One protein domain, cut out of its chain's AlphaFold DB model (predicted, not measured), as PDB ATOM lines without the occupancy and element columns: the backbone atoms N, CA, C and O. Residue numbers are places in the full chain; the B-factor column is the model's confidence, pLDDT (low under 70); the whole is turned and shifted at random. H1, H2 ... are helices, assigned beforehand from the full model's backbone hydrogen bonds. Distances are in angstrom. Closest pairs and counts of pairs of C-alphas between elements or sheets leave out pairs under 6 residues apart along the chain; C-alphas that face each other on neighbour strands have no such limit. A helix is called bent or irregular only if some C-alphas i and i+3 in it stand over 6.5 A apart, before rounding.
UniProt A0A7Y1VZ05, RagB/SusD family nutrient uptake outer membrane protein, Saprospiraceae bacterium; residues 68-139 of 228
ATOM      1  N   GLY A  68     183.647 225.197 247.667       97.69
ATOM      2  CA  GLY A  68     184.860 224.376 247.595       97.69
ATOM      3  C   GLY A  68     185.563 224.414 246.235       97.69
ATOM      4  O   GLY A  68     186.786 224.361 246.193       97.69
ATOM      5  N   GLU A  69     184.827 224.596 245.136       98.19
ATOM      6  CA  GLU A  69     185.431 224.815 243.819       98.19
ATOM      7  C   GLU A  69     186.172 226.159 243.758       98.19
ATOM      8  O   GLU A  69     187.275 226.221 243.229       98.19
ATOM      9  N   VAL A  70     185.611 227.218 244.353       98.44
ATOM     10  CA  VAL A  70     186.239 228.552 244.406       98.44
ATOM     11  C   VAL A  70     187.587 228.489 245.123       98.44
ATOM     12  O   VAL A  70     188.570 229.034 244.622       98.44
ATOM     13  N   LEU A  71     187.651 227.778 246.253       98.75
ATOM     14  CA  LEU A  71     188.889 227.579 247.009       98.75
ATOM     15  C   LEU A  71     189.944 226.820 246.190       98.75
ATOM     16  O   LEU A  71     191.105 227.218 246.148       98.75
ATOM     17  N   LEU A  72     189.534 225.762 245.486       98.69
ATOM     18  CA  LEU A  72     190.431 224.986 244.625       98.69
ATOM     19  C   LEU A  72     190.911 225.784 243.408       98.69
ATOM     20  O   LEU A  72     192.082 225.699 243.053       98.69
ATOM     21  N   ASN A  73     190.026 226.567 242.784       98.62
ATOM     22  CA  ASN A  73     190.366 227.434 241.656       98.62
ATOM     23  C   ASN A  73     191.401 228.489 242.080       98.62
ATOM     24  O   ASN A  73     192.354 228.729 241.343       98.62
ATOM     25  N   TYR A  74     191.243 229.080 243.273       98.75
ATOM     26  CA  TYR A  74     192.213 230.015 243.847       98.75
ATOM     27  C   TYR A  74     193.584 229.361 244.054       98.75
ATOM     28  O   TYR A  74     194.582 229.860 243.537       98.75
ATOM     29  N   ALA A  75     193.628 228.219 244.750       98.62
ATOM     30  CA  ALA A  75     194.876 227.507 245.026       98.62
ATOM     31  C   ALA A  75     195.607 227.102 243.738       98.62
ATOM     32  O   ALA A  75     196.809 227.325 243.608       98.62
ATOM     33  N   GLU A  76     194.886 226.545 242.760       98.56
ATOM     34  CA  GLU A  76     195.476 226.152 241.480       98.56
ATOM     35  C   GLU A  76     196.014 227.369 240.715       98.56
ATOM     36  O   GLU A  76     197.149 227.337 240.252       98.56
ATOM     37  N   ALA A  77     195.257 228.469 240.643       98.62
ATOM     38  CA  ALA A  77     195.704 229.685 239.967       98.62
ATOM     39  C   ALA A  77     196.969 230.279 240.607       98.62
ATOM     40  O   ALA A  77     197.918 230.609 239.897       98.62
ATOM     41  N   MET A  78     197.015 230.373 241.940       98.69
ATOM     42  CA  MET A  78     198.187 230.878 242.662       98.69
ATOM     43  C   MET A  78     199.410 229.971 242.477       98.69
ATOM     44  O   MET A  78     200.532 230.465 242.338       98.69
ATOM     45  N   ALA A  79     199.209 228.649 242.454       98.19
ATOM     46  CA  ALA A  79     200.289 227.690 242.241       98.19
ATOM     47  C   ALA A  79     200.851 227.757 240.818       98.19
ATOM     48  O   ALA A  79     202.069 227.762 240.649       98.19
ATOM     49  N   GLU A  80     199.987 227.857 239.805       97.62
ATOM     50  CA  GLU A  80     200.391 227.984 238.397       97.62
ATOM     51  C   GLU A  80     201.068 229.342 238.117       97.62
ATOM     52  O   GLU A  80     201.971 229.426 237.286       97.62
ATOM     53  N   LEU A  81     200.703 230.404 238.851       98.06
ATOM     54  CA  LEU A  81     201.417 231.690 238.826       98.06
ATOM     55  C   LEU A  81     202.794 231.638 239.507       98.06
ATOM     56  O   LEU A  81     203.594 232.558 239.336       98.06
ATOM     57  N   GLY A  82     203.078 230.591 240.286       97.38
ATOM     58  CA  GLY A  82     204.310 230.467 241.066       97.38
ATOM     59  C   GLY A  82     204.379 231.411 242.271       97.38
ATOM     60  O   GLY A  82     205.466 231.637 242.798       97.38
ATOM     61  N   THR A  83     203.244 231.973 242.700       98.19
ATOM     62  CA  THR A  83     203.159 232.955 243.798       98.19
ATOM     63  C   THR A  83     202.453 232.418 245.037       98.19
ATOM     64  O   THR A  83     202.258 233.170 245.985       98.19
ATOM     65  N   ILE A  84     202.042 231.149 245.025       98.31
ATOM     66  CA  ILE A  84     201.365 230.519 246.157       98.31
ATOM     67  C   ILE A  84     202.252 230.487 247.406       98.31
ATOM     68  O   ILE A  84     203.446 230.187 247.340       98.31
ATOM     69  N   THR A  85     201.640 230.779 248.546       98.31
ATOM     70  CA  THR A  85     202.240 230.767 249.881       98.31
ATOM     71  C   THR A  85     201.485 229.820 250.816       98.31
ATOM     72  O   THR A  85     200.415 229.311 250.475       98.31
ATOM     73  N   GLN A  86     202.029 229.568 252.012       98.50
ATOM     74  CA  GLN A  86     201.328 228.762 253.016       98.50
ATOM     75  C   GLN A  86     200.005 229.425 253.428       98.50
ATOM     76  O   GLN A  86     198.993 228.737 253.515       98.50
ATOM     77  N   ASP A  87     199.984 230.755 253.559       98.50
ATOM     78  CA  ASP A  87     198.771 231.520 253.866       98.50
ATOM     79  C   ASP A  87     197.679 231.298 252.804       98.50
ATOM     80  O   ASP A  87     196.502 231.169 253.138       98.50
ATOM     81  N   ASP A  88     198.058 231.186 251.524       98.69
ATOM     82  CA  ASP A  88     197.121 230.875 250.441       98.69
ATOM     83  C   ASP A  88     196.502 229.483 250.596       98.69
ATOM     84  O   ASP A  88     195.306 229.315 250.349       98.69
ATOM     85  N   LEU A  89     197.290 228.483 251.006       98.44
ATOM     86  CA  LEU A  89     196.782 227.140 251.302       98.44
ATOM     87  C   LEU A  89     195.865 227.147 252.526       98.44
ATOM     88  O   LEU A  89     194.807 226.512 252.487       98.44
ATOM     89  N   ASP A  90     196.231 227.899 253.563       98.62
ATOM     90  CA  ASP A  90     195.498 228.021 254.826       98.62
ATOM     91  C   ASP A  90     194.093 228.604 254.618       98.62
ATOM     92  O   ASP A  90     193.123 228.103 255.188       98.62
ATOM     93  N   ILE A  91     193.947 229.581 253.714       98.38
ATOM     94  CA  ILE A  91     192.641 230.160 253.353       98.38
ATOM     95  C   ILE A  91     191.901 229.404 252.235       98.38
ATOM     96  O   ILE A  91     190.817 229.832 251.834       98.38
ATOM     97  N   SER A  92     192.457 228.310 251.700       98.56
ATOM     98  CA  SER A  92     191.863 227.572 250.576       98.56
ATOM     99  C   SER A  92     191.758 226.062 250.806       98.56
ATOM    100  O   SER A  92     190.740 225.582 251.307       98.56
ATOM    101  N   ILE A  93     192.775 225.287 250.429       98.00
ATOM    102  CA  ILE A  93     192.778 223.824 250.536       98.00
ATOM    103  C   ILE A  93     192.681 223.373 251.991       98.00
ATOM    104  O   ILE A  93     191.978 222.403 252.277       98.00
ATOM    105  N   ASN A  94     193.316 224.081 252.922       98.50
ATOM    106  CA  ASN A  94     193.289 223.692 254.328       98.50
ATOM    107  C   ASN A  94     191.919 223.924 254.967       98.50
ATOM    108  O   ASN A  94     191.505 223.089 255.761       98.50
ATOM    109  N   LEU A  95     191.126 224.900 254.501       98.50
ATOM    110  CA  LEU A  95     189.712 224.997 254.895       98.50
ATOM    111  C   LEU A  95     188.904 223.755 254.479       98.50
ATOM    112  O   LEU A  95     188.006 223.314 255.201       98.50
ATOM    113  N   LEU A  96     189.208 223.171 253.314       98.19
ATOM    114  CA  LEU A  96     188.564 221.937 252.852       98.19
ATOM    115  C   LEU A  96     189.022 220.724 253.657       98.19
ATOM    116  O   LEU A  96     188.193 219.878 253.996       98.19
ATOM    117  N   ARG A  97     190.319 220.652 253.971       98.12
ATOM    118  CA  ARG A  97     190.908 219.576 254.772       98.12
ATOM    119  C   ARG A  97     190.406 219.612 256.216       98.12
ATOM    120  O   ARG A  97     189.973 218.573 256.711       98.12
ATOM    121  N   ASP A  98     190.319 220.788 256.832       98.25
ATOM    122  CA  ASP A  98     189.760 220.982 258.176       98.25
ATOM    123  C   ASP A  98     188.316 220.507 258.281       98.25
ATOM    124  O   ASP A  98     187.955 219.787 259.214       98.25
ATOM    125  N   ARG A  99     187.492 220.829 257.276       97.62
ATOM    126  CA  ARG A  99     186.088 220.397 257.213       97.62
ATOM    127  C   ARG A  99     185.936 218.874 257.318       97.62
ATOM    128  O   ARG A  99     184.887 218.399 257.749       97.62
ATOM    129  N   VAL A 100     186.942 218.109 256.896       95.38
ATOM    130  CA  VAL A 100     186.935 216.636 256.905       95.38
ATOM    131  C   VAL A 100     187.999 216.033 257.831       95.38
ATOM    132  O   VAL A 100     188.286 214.843 257.717       95.38
ATOM    133  N   ALA A 101     188.568 216.830 258.742       96.88
ATOM    134  CA  ALA A 101     189.614 216.425 259.686       96.88
ATOM    135  C   ALA A 101     190.861 215.791 259.027       96.88
ATOM    136  O   ALA A 101     191.481 214.881 259.578       96.88
ATOM    137  N   MET A 102     191.234 216.271 257.840       96.00
ATOM    138  CA  MET A 102     192.473 215.896 257.160       96.00
ATOM    139  C   MET A 102     193.635 216.794 257.611       96.00
ATOM    140  O   MET A 102     193.427 217.991 257.809       96.00
ATOM    141  N   PRO A 103     194.868 216.264 257.718       96.75
ATOM    142  CA  PRO A 103     196.043 217.081 258.002       96.75
ATOM    143  C   PRO A 103     196.224 218.187 256.965       96.75
ATOM    144  O   PRO A 103     196.066 217.945 255.764       96.75
ATOM    145  N   HIS A 104     196.601 219.378 257.425       97.75
ATOM    146  CA  HIS A 104     196.898 220.517 256.559       97.75
ATOM    147  C   HIS A 104     197.946 220.172 255.501       97.75
ATOM    148  O   HIS A 104     198.837 219.345 255.705       97.75
ATOM    149  N   LEU A 105     197.805 220.788 254.334       97.31
ATOM    150  CA  LEU A 105     198.823 220.798 253.303       97.31
ATOM    151  C   LEU A 105     199.874 221.831 253.697       97.31
ATOM    152  O   LEU A 105     199.586 223.026 253.730       97.31
ATOM    153  N   ASP A 106     201.073 221.346 253.998       97.12
ATOM    154  CA  ASP A 106     202.229 222.165 254.348       97.12
ATOM    155  C   ASP A 106     203.205 222.192 253.169       97.12
ATOM    156  O   ASP A 106     203.755 221.156 252.780       97.12
ATOM    157  N   MET A 107     203.435 223.387 252.616       94.94
ATOM    158  CA  MET A 107     204.327 223.618 251.477       94.94
ATOM    159  C   MET A 107     205.742 223.086 251.703       94.94
ATOM    160  O   MET A 107     206.383 222.653 250.744       94.94
ATOM    161  N   ALA A 108     206.237 223.103 252.942       94.62
ATOM    162  CA  ALA A 108     207.591 222.666 253.265       94.62
ATOM    163  C   ALA A 108     207.755 221.141 253.196       94.62
ATOM    164  O   ALA A 108     208.881 220.649 253.090       94.62
ATOM    165  N   THR A 109     206.654 220.388 253.258       95.81
ATOM    166  CA  THR A 109     206.684 218.924 253.376       95.81
ATOM    167  C   THR A 109     206.003 218.196 252.221       95.81
ATOM    168  O   THR A 109     206.020 216.965 252.200       95.81
ATOM    169  N   VAL A 110     205.450 218.908 251.229       95.44
ATOM    170  CA  VAL A 110     204.791 218.271 250.078       95.44
ATOM    171  C   VAL A 110     205.782 217.413 249.292       95.44
ATOM    172  O   VAL A 110     206.774 217.902 248.751       95.44
ATOM    173  N   GLN A 111     205.477 216.122 249.181       95.62
ATOM    174  CA  GLN A 111     206.261 215.162 248.409       95.62
ATOM    175  C   GLN A 111     205.532 214.766 247.130       95.62
ATOM    176  O   GLN A 111     204.305 214.686 247.093       95.62
ATOM    177  N   MET A 112     206.299 214.499 246.070       97.12
ATOM    178  CA  MET A 112     205.728 213.984 244.830       97.12
ATOM    179  C   MET A 112     205.210 212.565 245.058       97.12
ATOM    180  O   MET A 112     205.987 211.655 245.347       97.12
ATOM    181  N   ASP A 113     203.910 212.369 244.866       94.88
ATOM    182  CA  ASP A 113     203.334 211.035 244.764       94.88
ATOM    183  C   ASP A 113     203.853 210.360 243.479       94.88
ATOM    184  O   ASP A 113     203.673 210.914 242.386       94.88
ATOM    185  N   PRO A 114     204.461 209.162 243.557       94.88
ATOM    186  CA  PRO A 114     204.977 208.454 242.386       94.88
ATOM    187  C   PRO A 114     203.947 208.258 241.263       94.88
ATOM    188  O   PRO A 114     204.320 208.207 240.091       94.88
ATOM    189  N   ARG A 115     202.647 208.210 241.589       90.88
ATOM    190  CA  ARG A 115     201.548 208.093 240.611       90.88
ATOM    191  C   ARG A 115     201.406 209.317 239.703       90.88
ATOM    192  O   ARG A 115     200.795 209.209 238.640       90.88
ATOM    193  N   TYR A 116     201.933 210.467 240.123       94.00
ATOM    194  CA  TYR A 116     201.869 211.740 239.400       94.00
ATOM    195  C   TYR A 116     203.252 212.248 238.977       94.00
ATOM    196  O   TYR A 116     203.354 213.321 238.392       94.00
ATOM    197  N   ALA A 117     204.325 211.486 239.217       93.94
ATOM    198  CA  ALA A 117     205.693 211.917 238.914       93.94
ATOM    199  C   ALA A 117     205.920 212.230 237.423       93.94
ATOM    200  O   ALA A 117     206.724 213.094 237.084       93.94
ATOM    201  N   ASN A 118     205.174 211.565 236.536       93.06
ATOM    202  CA  ASN A 118     205.272 211.740 235.085       93.06
ATOM    203  C   ASN A 118     204.312 212.806 234.531       93.06
ATOM    204  O   ASN A 118     204.209 212.965 233.318       93.06
ATOM    205  N   ASP A 119     203.610 213.541 235.398       93.94
ATOM    206  CA  ASP A 119     202.623 214.543 234.984       93.94
ATOM    207  C   ASP A 119     203.261 215.865 234.532       93.94
ATOM    208  O   ASP A 119     202.557 216.734 234.021       93.94
ATOM    209  N   GLY A 120     204.578 216.025 234.718       94.62
ATOM    210  CA  GLY A 120     205.326 217.208 234.286       94.62
ATOM    211  C   GLY A 120     205.048 218.470 235.109       94.62
ATOM    212  O   GLY A 120     205.347 219.570 234.652       94.62
ATOM    213  N   VAL A 121     204.478 218.327 236.308       96.56
ATOM    214  CA  VAL A 121     204.155 219.434 237.222       96.56
ATOM    215  C   VAL A 121     204.814 219.236 238.586       96.56
ATOM    216  O   VAL A 121     205.304 218.152 238.903       96.56
ATOM    217  N   SER A 122     204.862 220.293 239.400       96.81
ATOM    218  CA  SER A 122     205.439 220.227 240.746       96.81
ATOM    219  C   SER A 122     204.618 219.325 241.677       96.81
ATOM    220  O   SER A 122     203.428 219.101 241.456       96.81
ATOM    221  N   ALA A 123     205.238 218.839 242.759       97.25
ATOM    222  CA  ALA A 123     204.544 218.046 243.780       97.25
ATOM    223  C   ALA A 123     203.327 218.789 244.359       97.25
ATOM    224  O   ALA A 123     202.274 218.190 244.565       97.25
ATOM    225  N   LEU A 124     203.457 220.107 244.539       97.81
ATOM    226  CA  LEU A 124     202.376 220.968 245.001       97.81
ATOM    227  C   LEU A 124     201.206 221.006 244.014       97.81
ATOM    228  O   LEU A 124     200.074 220.760 244.416       97.81
ATOM    229  N   ILE A 125     201.461 221.249 242.723       98.00
ATOM    230  CA  ILE A 125     200.398 221.258 241.706       98.00
ATOM    231  C   ILE A 125     199.741 219.875 241.612       98.00
ATOM    232  O   ILE A 125     198.514 219.788 241.578       98.00
ATOM    233  N   SER A 126     200.520 218.788 241.632       97.44
ATOM    234  CA  SER A 126     199.976 217.424 241.661       97.44
ATOM    235  C   SER A 126     199.027 217.203 242.843       97.44
ATOM    236  O   SER A 126     197.936 216.662 242.647       97.44
ATOM    237  N   GLU A 127     199.386 217.662 244.045       97.56
ATOM    238  CA  GLU A 127     198.532 217.515 245.228       97.56
ATOM    239  C   GLU A 127     197.278 218.396 245.155       97.56
ATOM    240  O   GLU A 127     196.183 217.915 245.438       97.56
ATOM    241  N   ILE A 128     197.381 219.639 244.669       98.06
ATOM    242  CA  ILE A 128     196.218 220.514 244.428       98.06
ATOM    243  C   ILE A 128     195.234 219.847 243.452       98.06
ATOM    244  O   ILE A 128     194.025 219.790 243.699       98.06
ATOM    245  N   ARG A 129     195.741 219.274 242.353       97.94
ATOM    246  CA  ARG A 129     194.928 218.551 241.363       97.94
ATOM    247  C   ARG A 129     194.325 217.262 241.942       97.94
ATOM    248  O   ARG A 129     193.212 216.881 241.558       97.94
ATOM    249  N   ARG A 130     195.017 216.597 242.876       96.94
ATOM    250  CA  ARG A 130     194.508 215.433 243.625       96.94
ATOM    251  C   ARG A 130     193.357 215.829 244.551       96.94
ATOM    252  O   ARG A 130     192.315 215.173 244.506       96.94
ATOM    253  N   GLU A 131     193.513 216.904 245.321       97.56
ATOM    254  CA  GLU A 131     192.455 217.462 246.174       97.56
ATOM    255  C   GLU A 131     191.230 217.837 245.341       97.56
ATOM    256  O   GLU A 131     190.116 217.414 245.651       97.56
ATOM    257  N   ARG A 132     191.436 218.502 244.195       98.38
ATOM    258  CA  ARG A 132     190.356 218.827 243.255       98.38
ATOM    259  C   ARG A 132     189.598 217.586 242.782       98.38
ATOM    260  O   ARG A 132     188.367 217.580 242.788       98.38
ATOM    261  N   ARG A 133     190.311 216.514 242.415       96.31
ATOM    262  CA  ARG A 133     189.701 215.237 241.997       96.31
ATOM    263  C   ARG A 133     188.817 214.636 243.092       96.31
ATOM    264  O   ARG A 133     187.766 214.085 242.770       96.31
ATOM    265  N   VAL A 134     189.261 214.677 244.348       96.00
ATOM    266  CA  VAL A 134     188.537 214.083 245.482       96.00
ATOM    267  C   VAL A 134     187.330 214.936 245.852       96.00
ATOM    268  O   VAL A 134     186.209 214.430 245.928       96.00
ATOM    269  N   GLU A 135     187.550 216.234 246.032       97.25
ATOM    270  CA  GLU A 135     186.539 217.186 246.472       97.25
ATOM    271  C   GLU A 135     185.384 217.271 245.463       97.25
ATOM    272  O   GLU A 135     184.219 217.135 245.843       97.25
ATOM    273  N   LEU A 136     185.694 217.390 244.167       96.50
ATOM    274  CA  LEU A 136     184.720 217.555 243.079       96.50
ATOM    275  C   LEU A 136     184.306 216.232 242.408       96.50
ATOM    276  O   LEU A 136     183.741 216.224 241.310       96.50
ATOM    277  N   PHE A 137     184.567 215.089 243.049       94.50
ATOM    278  CA  PHE A 137     184.157 213.785 242.524       94.50
ATOM    279  C   PHE A 137     182.648 213.753 242.234       94.50
ATOM    280  O   PHE A 137     181.858 214.124 243.100       94.50
ATOM    281  N   MET A 138     182.257 213.283 241.043       91.88
ATOM    282  CA  MET A 138     180.860 213.223 240.565       91.88
ATOM    283  C   MET A 138     180.146 214.581 240.446       91.88
ATOM    284  O   MET A 138     178.924 214.638 240.468       91.88
ATOM    285  N   GLU A 139     180.899 215.671 240.270       93.94
ATOM    286  CA  GLU A 139     180.351 217.014 240.001       93.94
ATOM    287  C   GLU A 139     180.652 217.505 238.569       93.94
ATOM    288  O   GLU A 139     180.545 218.686 238.279       93.94
TER     289      GLU A 139
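AT A GLANCE: This is residues 68 to 139 of the 228 residues of the protein "RagB/SusD family nutrient uptake outer membrane protein" of Saprospiraceae bacterium (UniProt A0A7Y1VZ05). Two long helices, H1 and H5, lie side by side and run opposite ways, and the short helix H3 packs on H1 on its way back along it. The short helix H2 comes just before H3, and the short helix H4 sits at the end where H5 begins, turned crosswise to it, while the long unnamed stretch of residues 100 to 113 leads from the end of H3 over to H4. The printed part has 72 residues with five named helices, in the order H1, H2, H3, H4, H5, and no named strand, and its class is all helix. It is compact, with a radius of gyration of the C-alphas of 11.4 A, and its rounded outline spans 30 by 28 by 21 A.

IN THESE COORDINATES: H1 is residues 68 to 80, 18.4 A from first to last C-alpha, and begins with the C-alpha of Gly 68 at (184.860, 224.376, 247.595). After residues 81 to 85 comes H2, residues 86 to 90. Ile 91 and Ser 92 stand between it and H3, which is residues 93 to 99 and 10.1 A long from first to last C-alpha. Residues 100 to 113 belong to no named element. H4 is residues 114 to 119, with C-alpha 114 at (204.977, 208.454, 242.386); it is irregular, with C-alphas 115 and 118 being 7.6 A apart, and its line is a rough one. After residues 120 to 122 comes H5, residues 123 to 135, 18.2 A from first to last C-alpha, which ends with the C-alpha of Glu 135 at (186.539, 217.186, 246.472). H1 and H5 are the longest helices, with 13 residues each.

HOW THE PARTS SIT: H1 is the hub and touches H2, H3 and H5. H1 and H5 touch with 12 pairs of C-alphas within 8 A, and the closest are those of Leu 72 and Arg 132, 6.3 A apart. Their lines stand at a shallow tilt of 15 degrees, and they run opposite ways. H1 and H3 touch, with the C-alphas of Leu 71 and Ile 93 the closest at 6.5 A; they stand at a shallow tilt of 28 degrees and run opposite ways. H1 and H2 only just touch, with 3 pairs of C-alphas within 8 A, and H1 does so with residues 75 to 78 alone; the closest are the C-alphas of Ala 75 and Leu 89, 6.6 A apart. H2 and H3 meet only through their link. H3 and H5 are close but not clearly touching: their closest C-alphas, those of Ile 93 and Glu 131, are 7.7 A apart, and the two run the same way at a steep tilt of 40 degrees. H4 and H5 touch only at the corner by their link, and only just, with 3 pairs of C-alphas within 8 A; the closest are those of Tyr 116 and Ser 126, 6.4 A apart. H5 touches H4 with residues 123 to 126 alone, and the lines of the two helices are about perpendicular, at 75 degrees. H4 is apart from H1, H2 and H3, and H2 is apart from H5. Every backbone pair of O i and N i+4 is within hydrogen-bond range in H1, H2, H3 and H5; in H4 0 of 2 are, while 2 of its 3 pairs of O i and N i+3 are within range.

THE WHOLE: The two C-alphas farthest apart are those of Ala 108 and Met 138, at 31.1 A, while those of Gly 68 and Glu 139, the first and last printed, are 11.5 A apart. The printed part has no cut. The links from H1 to H2, H2 to H3 and H4 to H5 are tight, and the one from H3 to H4, with 14 residues, is long. The mean pLDDT of the printed part of this model is 97.0, and no printed residue is under 70.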